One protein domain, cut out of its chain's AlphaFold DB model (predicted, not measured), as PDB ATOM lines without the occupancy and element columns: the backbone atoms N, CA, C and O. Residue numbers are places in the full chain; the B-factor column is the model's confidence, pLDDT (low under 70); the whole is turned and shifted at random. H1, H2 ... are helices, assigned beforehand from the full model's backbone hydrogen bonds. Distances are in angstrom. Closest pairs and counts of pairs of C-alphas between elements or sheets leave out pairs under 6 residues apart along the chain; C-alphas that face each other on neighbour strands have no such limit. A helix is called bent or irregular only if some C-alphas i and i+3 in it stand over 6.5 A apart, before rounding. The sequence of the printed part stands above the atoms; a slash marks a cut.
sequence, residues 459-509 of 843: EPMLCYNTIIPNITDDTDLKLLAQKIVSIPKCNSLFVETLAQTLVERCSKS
ATOM      1  N   GLU A 459     -16.811 -30.579 -34.500       71.25
ATOM      2  CA  GLU A 459     -18.168 -30.265 -34.022       71.25
ATOM      3  C   GLU A 459     -19.150 -31.451 -34.052       71.25
ATOM      4  O   GLU A 459     -19.923 -31.581 -33.095       71.25
ATOM      5  N   PRO A 460     -19.146 -32.330 -35.077       79.56
ATOM      6  CA  PRO A 460     -20.004 -33.511 -35.081       79.56
ATOM      7  C   PRO A 460     -19.712 -34.459 -33.915       79.56
ATOM      8  O   PRO A 460     -20.643 -34.918 -33.256       79.56
ATOM      9  N   MET A 461     -18.430 -34.682 -33.597       75.31
ATOM     10  CA  MET A 461     -18.029 -35.519 -32.460       75.31
ATOM     11  C   MET A 461     -18.381 -34.886 -31.115       75.31
ATOM     12  O   MET A 461     -18.821 -35.588 -30.207       75.31
ATOM     13  N   LEU A 462     -18.278 -33.561 -30.985       71.19
ATOM     14  CA  LEU A 462     -18.693 -32.865 -29.766       71.19
ATOM     15  C   LEU A 462     -20.204 -33.017 -29.507       71.19
ATOM     16  O   LEU A 462     -20.624 -33.310 -28.388       71.19
ATOM     17  N   CYS A 463     -21.025 -32.879 -30.554       76.94
ATOM     18  CA  CYS A 463     -22.466 -33.128 -30.471       76.94
ATOM     19  C   CYS A 463     -22.771 -34.595 -30.145       76.94
ATOM     20  O   CYS A 463     -23.639 -34.879 -29.322       76.94
ATOM     21  N   TYR A 464     -22.051 -35.524 -30.778       84.88
ATOM     22  CA  TYR A 464     -22.218 -36.958 -30.561       84.88
ATOM     23  C   TYR A 464     -21.963 -37.322 -29.095       84.88
ATOM     24  O   TYR A 464     -22.848 -37.863 -28.434       84.88
ATOM     25  N   ASN A 465     -20.835 -36.881 -28.537       80.88
ATOM     26  CA  ASN A 465     -20.468 -37.127 -27.140       80.88
ATOM     27  C   ASN A 465     -21.422 -36.473 -26.127       80.88
ATOM     28  O   ASN A 465     -21.535 -36.945 -25.002       80.88
ATOM     29  N   THR A 466     -22.146 -35.420 -26.521       82.31
ATOM     30  CA  THR A 466     -23.171 -34.783 -25.674       82.31
ATOM     31  C   THR A 466     -24.480 -35.590 -25.653       82.31
ATOM     32  O   THR A 466     -25.230 -35.561 -24.678       82.31
ATOM     33  N   ILE A 467     -24.785 -36.320 -26.731       85.06
ATOM     34  CA  ILE A 467     -26.056 -37.041 -26.906       85.06
ATOM     35  C   ILE A 467     -25.972 -38.476 -26.379       85.06
ATOM     36  O   ILE A 467     -26.916 -38.923 -25.728       85.06
ATOM     37  N   ILE A 468     -24.861 -39.178 -26.624       89.50
ATOM     38  CA  ILE A 468     -24.699 -40.601 -26.275       89.50
ATOM     39  C   ILE A 468     -24.972 -40.928 -24.798       89.50
ATOM     40  O   ILE A 468     -25.741 -41.860 -24.564       89.50
ATOM     41  N   PRO A 469     -24.475 -40.168 -23.800       87.25
ATOM     42  CA  PRO A 469     -24.680 -40.500 -22.385       87.25
ATOM     43  C   PRO A 469     -26.151 -40.532 -21.946       87.25
ATOM     44  O   PRO A 469     -26.480 -41.088 -20.904       87.25
ATOM     45  N   ASN A 470     -27.040 -39.923 -22.736       86.06
ATOM     46  CA  ASN A 470     -28.466 -39.825 -22.444       86.06
ATOM     47  C   ASN A 470     -29.293 -40.936 -23.116       86.06
ATOM     48  O   ASN A 470     -30.499 -41.035 -22.878       86.06
ATOM     49  N   ILE A 471     -28.686 -41.748 -23.990       88.50
ATOM     50  CA  ILE A 471     -29.360 -42.863 -24.660       88.50
ATOM     51  C   ILE A 471     -29.544 -44.009 -23.662       88.50
ATOM     52  O   ILE A 471     -28.629 -44.392 -22.944       88.50
ATOM     53  N   THR A 472     -30.752 -44.562 -23.631       87.56
ATOM     54  CA  THR A 472     -31.121 -45.703 -22.787       87.56
ATOM     55  C   THR A 472     -31.756 -46.786 -23.657       87.56
ATOM     56  O   THR A 472     -32.144 -46.513 -24.796       87.56
ATOM     57  N   ASP A 473     -31.944 -47.989 -23.114       83.50
ATOM     58  CA  ASP A 473     -32.596 -49.114 -23.811       83.50
ATOM     59  C   ASP A 473     -34.026 -48.792 -24.305       83.50
ATOM     60  O   ASP A 473     -34.565 -49.442 -25.209       83.50
ATOM     61  N   ASP A 474     -34.652 -47.760 -23.733       84.12
ATOM     62  CA  ASP A 474     -35.996 -47.299 -24.077       84.12
ATOM     63  C   ASP A 474     -36.033 -46.210 -25.159       84.12
ATOM     64  O   ASP A 474     -37.127 -45.798 -25.567       84.12
ATOM     65  N   THR A 475     -34.879 -45.746 -25.644       87.88
ATOM     66  CA  THR A 475     -34.761 -44.692 -26.660       87.88
ATOM     67  C   THR A 475     -34.981 -45.235 -28.079       87.88
ATOM     68  O   THR A 475     -34.291 -46.141 -28.538       87.88
ATOM     69  N   ASP A 476     -35.926 -44.652 -28.827       90.19
ATOM     70  CA  ASP A 476     -36.119 -44.944 -30.254       90.19
ATOM     71  C   ASP A 476     -35.084 -44.181 -31.098       90.19
ATOM     72  O   ASP A 476     -35.236 -42.990 -31.390       90.19
ATOM     73  N   LEU A 477     -34.024 -44.888 -31.496       90.00
ATOM     74  CA  LEU A 477     -32.894 -44.341 -32.254       90.00
ATOM     75  C   LEU A 477     -33.305 -43.757 -33.615       90.00
ATOM     76  O   LEU A 477     -32.789 -42.715 -34.022       90.00
ATOM     77  N   LYS A 478     -34.292 -44.354 -34.296       89.06
ATOM     78  CA  LYS A 478     -34.776 -43.847 -35.593       89.06
ATOM     79  C   LYS A 478     -35.546 -42.548 -35.425       89.06
ATOM     80  O   LYS A 478     -35.402 -41.630 -36.235       89.06
ATOM     81  N   LEU A 479     -36.368 -42.467 -34.380       89.88
ATOM     82  CA  LEU A 479     -37.079 -41.240 -34.039       89.88
ATOM     83  C   LEU A 479     -36.102 -40.137 -33.612       89.88
ATOM     84  O   LEU A 479     -36.272 -38.988 -34.026       89.88
ATOM     85  N   LEU A 480     -35.067 -40.483 -32.842       91.31
ATOM     86  CA  LEU A 480     -34.025 -39.556 -32.406       91.31
ATOM     87  C   LEU A 480     -33.234 -38.987 -33.592       91.31
ATOM     88  O   LEU A 480     -33.139 -37.765 -33.713       91.31
ATOM     89  N   ALA A 481     -32.770 -39.831 -34.520       92.44
ATOM     90  CA  ALA A 481     -32.090 -39.397 -35.745       92.44
ATOM     91  C   ALA A 481     -32.951 -38.406 -36.556       92.44
ATOM     92  O   ALA A 481     -32.512 -37.306 -36.894       92.44
ATOM     93  N   GLN A 482     -34.232 -38.728 -36.785       91.06
ATOM     94  CA  GLN A 482     -35.167 -37.834 -37.487       91.06
ATOM     95  C   GLN A 482     -35.366 -36.496 -36.763       91.06
ATOM     96  O   GLN A 482     -35.526 -35.442 -37.394       91.06
ATOM     97  N   LYS A 483     -35.384 -36.516 -35.426       90.31
ATOM     98  CA  LYS A 483     -35.496 -35.300 -34.623       90.31
ATOM     99  C   LYS A 483     -34.241 -34.449 -34.736       90.31
ATOM    100  O   LYS A 483     -34.394 -33.258 -34.980       90.31
ATOM    101  N   ILE A 484     -33.046 -35.033 -34.667       92.94
ATOM    102  CA  ILE A 484     -31.771 -34.317 -34.823       92.94
ATOM    103  C   ILE A 484     -31.734 -33.547 -36.151       92.94
ATOM    104  O   ILE A 484     -31.528 -32.330 -36.147       92.94
ATOM    105  N   VAL A 485     -32.069 -34.202 -37.269       91.50
ATOM    106  CA  VAL A 485     -32.084 -33.570 -38.604       91.50
ATOM    107  C   VAL A 485     -33.087 -32.409 -38.709       91.50
ATOM    108  O   VAL A 485     -32.883 -31.477 -39.489       91.50
ATOM    109  N   SER A 486     -34.167 -32.424 -37.920       86.38
ATOM    110  CA  SER A 486     -35.263 -31.442 -37.995       86.38
ATOM    111  C   SER A 486     -35.204 -30.316 -36.952       86.38
ATOM    112  O   SER A 486     -36.079 -29.445 -36.944       86.38
ATOM    113  N   ILE A 487     -34.184 -30.274 -36.086       82.88
ATOM    114  CA  ILE A 487     -34.068 -29.231 -35.055       82.88
ATOM    115  C   ILE A 487     -33.806 -27.851 -35.688       82.88
ATOM    116  O   ILE A 487     -32.859 -27.688 -36.451       82.88
ATOM    117  N   PRO A 488     -34.553 -26.793 -35.335       72.50
ATOM    118  CA  PRO A 488     -34.367 -25.472 -35.940       72.50
ATOM    119  C   PRO A 488     -33.062 -24.770 -35.523       72.50
ATOM    120  O   PRO A 488     -32.510 -24.013 -36.317       72.50
ATOM    121  N   LYS A 489     -32.535 -25.030 -34.317       77.12
ATOM    122  CA  LYS A 489     -31.305 -24.408 -33.789       77.12
ATOM    123  C   LYS A 489     -30.271 -25.461 -33.386       77.12
ATOM    124  O   LYS A 489     -30.512 -26.204 -32.441       77.12
ATOM    125  N   CYS A 490     -29.112 -25.484 -34.049       77.56
ATOM    126  CA  CYS A 490     -28.066 -26.484 -33.792       77.56
ATOM    127  C   CYS A 490     -27.495 -26.428 -32.369       77.56
ATOM    128  O   CYS A 490     -27.062 -27.460 -31.878       77.56
ATOM    129  N   ASN A 491     -27.551 -25.276 -31.683       75.25
ATOM    130  CA  ASN A 491     -27.040 -25.125 -30.311       75.25
ATOM    131  C   ASN A 491     -27.626 -26.149 -29.328       75.25
ATOM    132  O   ASN A 491     -26.963 -26.504 -28.364       75.25
ATOM    133  N   SER A 492     -28.834 -26.664 -29.580       70.19
ATOM    134  CA  SER A 492     -29.433 -27.704 -28.738       70.19
ATOM    135  C   SER A 492     -28.668 -29.036 -28.750       70.19
ATOM    136  O   SER A 492     -28.905 -29.847 -27.867       70.19
ATOM    137  N   LEU A 493     -27.788 -29.269 -29.733       78.25
ATOM    138  CA  LEU A 493     -26.938 -30.465 -29.831       78.25
ATOM    139  C   LEU A 493     -25.635 -30.336 -29.024       78.25
ATOM    140  O   LEU A 493     -24.989 -31.337 -28.755       78.25
ATOM    141  N   PHE A 494     -25.269 -29.110 -28.637       77.81
ATOM    142  CA  PHE A 494     -24.037 -28.794 -27.906       77.81
ATOM    143  C   PHE A 494     -24.272 -28.551 -26.410       77.81
ATOM    144  O   PHE A 494     -23.324 -28.373 -25.654       77.81
ATOM    145  N   VAL A 495     -25.537 -28.469 -25.983       75.19
ATOM    146  CA  VAL A 495     -25.917 -28.156 -24.602       75.19
ATOM    147  C   VAL A 495     -26.533 -29.393 -23.969       75.19
ATOM    148  O   VAL A 495     -27.614 -29.824 -24.369       75.19
ATOM    149  N   GLU A 496     -25.870 -29.912 -22.942       73.56
ATOM    150  CA  GLU A 496     -26.195 -31.172 -22.265       73.56
ATOM    151  C   GLU A 496     -27.662 -31.269 -21.814       73.56
ATOM    152  O   GLU A 496     -28.363 -32.210 -22.174       73.56
ATOM    153  N   THR A 497     -28.193 -30.239 -21.146       74.50
ATOM    154  CA  THR A 497     -29.597 -30.218 -20.677       74.50
ATOM    155  C   THR A 497     -30.620 -30.278 -21.819       74.50
ATOM    156  O   THR A 497     -31.707 -30.850 -21.681       74.50
ATOM    157  N   LEU A 498     -30.291 -29.704 -22.980       78.69
ATOM    158  CA  LEU A 498     -31.152 -29.720 -24.163       78.69
ATOM    159  C   LEU A 498     -31.031 -31.039 -24.932       78.69
ATOM    160  O   LEU A 498     -32.043 -31.515 -25.453       78.69
ATOM    161  N   ALA A 499     -29.835 -31.632 -24.963       80.56
ATOM    162  CA  ALA A 499     -29.579 -32.954 -25.523       80.56
ATOM    163  C   ALA A 499     -30.304 -34.044 -24.720       80.56
ATOM    164  O   ALA A 499     -31.028 -34.847 -25.307       80.56
ATOM    165  N   GLN A 500     -30.244 -33.991 -23.388       84.81
ATOM    166  CA  GLN A 500     -31.011 -34.869 -22.505       84.81
ATOM    167  C   GLN A 500     -32.517 -34.774 -22.797       84.81
ATOM    168  O   GLN A 500     -33.166 -35.771 -23.112       84.81
ATOM    169  N   THR A 501     -33.069 -33.554 -22.826       83.81
ATOM    170  CA  THR A 501     -34.495 -33.332 -23.125       83.81
ATOM    171  C   THR A 501     -34.885 -33.832 -24.531       83.81
ATOM    172  O   THR A 501     -36.032 -34.222 -24.777       83.81
ATOM    173  N   LEU A 502     -33.967 -33.768 -25.499       85.38
ATOM    174  CA  LEU A 502     -34.178 -34.262 -26.860       85.38
ATOM    175  C   LEU A 502     -34.266 -35.794 -26.891       85.38
ATOM    176  O   LEU A 502     -35.166 -36.325 -27.549       85.38
ATOM    177  N   VAL A 503     -33.374 -36.476 -26.168       87.44
ATOM    178  CA  VAL A 503     -33.343 -37.939 -26.072       87.44
ATOM    179  C   VAL A 503     -34.553 -38.464 -25.297       87.44
ATOM    180  O   VAL A 503     -35.259 -39.328 -25.810       87.44
ATOM    181  N   GLU A 504     -34.906 -37.849 -24.164       84.06
ATOM    182  CA  GLU A 504     -36.078 -38.212 -23.346       84.06
ATOM    183  C   GLU A 504     -37.408 -38.144 -24.120       84.06
ATOM    184  O   GLU A 504     -38.325 -38.939 -23.901       84.06
ATOM    185  N   ARG A 505     -37.545 -37.207 -25.068       83.56
ATOM    186  CA  ARG A 505     -38.736 -37.113 -25.940       83.56
ATOM    187  C   ARG A 505     -38.819 -38.223 -26.986       83.56
ATOM    188  O   ARG A 505     -39.868 -38.367 -27.620       83.56
ATOM    189  N   CYS A 506     -37.728 -38.949 -27.193       85.31
ATOM    190  CA  CYS A 506     -37.625 -40.063 -28.123       85.31
ATOM    191  C   CYS A 506     -37.658 -41.422 -27.401       85.31
ATOM    192  O   CYS A 506     -37.621 -42.449 -28.072       85.31
ATOM    193  N   SER A 507     -37.789 -41.443 -26.071       84.31
ATOM    194  CA  SER A 507     -37.913 -42.666 -25.272       84.31
ATOM    195  C   SER A 507     -39.380 -43.063 -25.025       84.31
ATOM    196  O   SER A 507     -40.284 -42.221 -24.963       84.31
ATOM    197  N   LYS A 508     -39.645 -44.371 -24.905       67.38
ATOM    198  CA  LYS A 508     -41.001 -44.970 -24.883       67.38
ATOM    199  C   LYS A 508     -41.914 -44.479 -23.749       67.38
ATOM    200  O   LYS A 508     -43.132 -44.475 -23.928       67.38
ATOM    201  N   SER A 509     -41.362 -43.993 -22.635       55.78
ATOM    202  CA  SER A 509     -42.116 -43.476 -21.477       55.78
ATOM    203  C   SER A 509     -43.025 -42.277 -21.794       55.78
ATOM    204  O   SER A 509     -43.953 -41.991 -21.039       55.78
TER     205      SER A 509
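This is residues 459 to 509 of the 843 residues of an uncharacterized protein of Vibrio parahaemolyticus (UniProt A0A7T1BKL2). Three helices, H1, H2 and H4, have their centres at the corners of a triangle, with H4 set at a steep slant to each of the other two. The short helix H3 sits at one end, where the chain turns back from H2 toward H4. There are 51 residues printed, with four named helices in the order H1, H2, H3, H4, no named strand, and the class is all helix. The whole is compact and rounded, with a radius of gyration of the C-alphas of 10.0 A and spans of 28 by 20 by 16 A.

Start with H1, residues 459 to 470; it is only just irregular, with C-alphas 466 and 469 6.8 A apart. Next comes H2, residues 477 to 486, which is apart from H1. Then look at H3, residues 490 to 493, which only just touches H1, with 3 pairs of C-alphas within 8 A, by H1 residues 463 to 467 alone; the closest C-alphas, of Cys 463 and Leu 493, are 5.2 A apart. Last is the hub, H4, residues 496 to 504. H1 touches it with residues 466 to 470 alone, closest at the C-alphas of Ile 467 and Ala 499, 5.6 A, at a steep tilt of 59 degrees, the same way. H2 only just touches H4, with 3 pairs of C-alphas within 8 A, closest at the C-alphas of Leu 480 and Val 503, 6.6 A, at a steep tilt of 54 degrees, opposite ways. H3 and H4 only just touch, with 3 such pairs, and only at the corner by their link; the closest C-alphas are those of Ser 492 and Leu 498, 5.3 A. Every O i to N i+4 pair is within hydrogen-bond range in H2 and H4, 6 of 8 are in H1, and H3 is too short for such a pair.

Find C-alpha 459 at (-18.168, -30.265, -34.022); from there H1 runs 18.2 A to C-alpha 470. H2 starts at C-alpha 477, (-32.894, -44.341, -32.254), and covers 14.3 A. H3 measures 5.7 A, and H4 runs 12.2 A to C-alpha 504 at (-36.078, -38.212, -23.346).

The C-alphas farthest apart, of Glu 459 and Ser 509, are 30.1 A apart. The printed part has no cut; the links H2 to H3 and H3 to H4 are tight and H1 to H2 is short. In this model the mean pLDDT of the printed part is 82.2, and residues 508 to 509 are under 70.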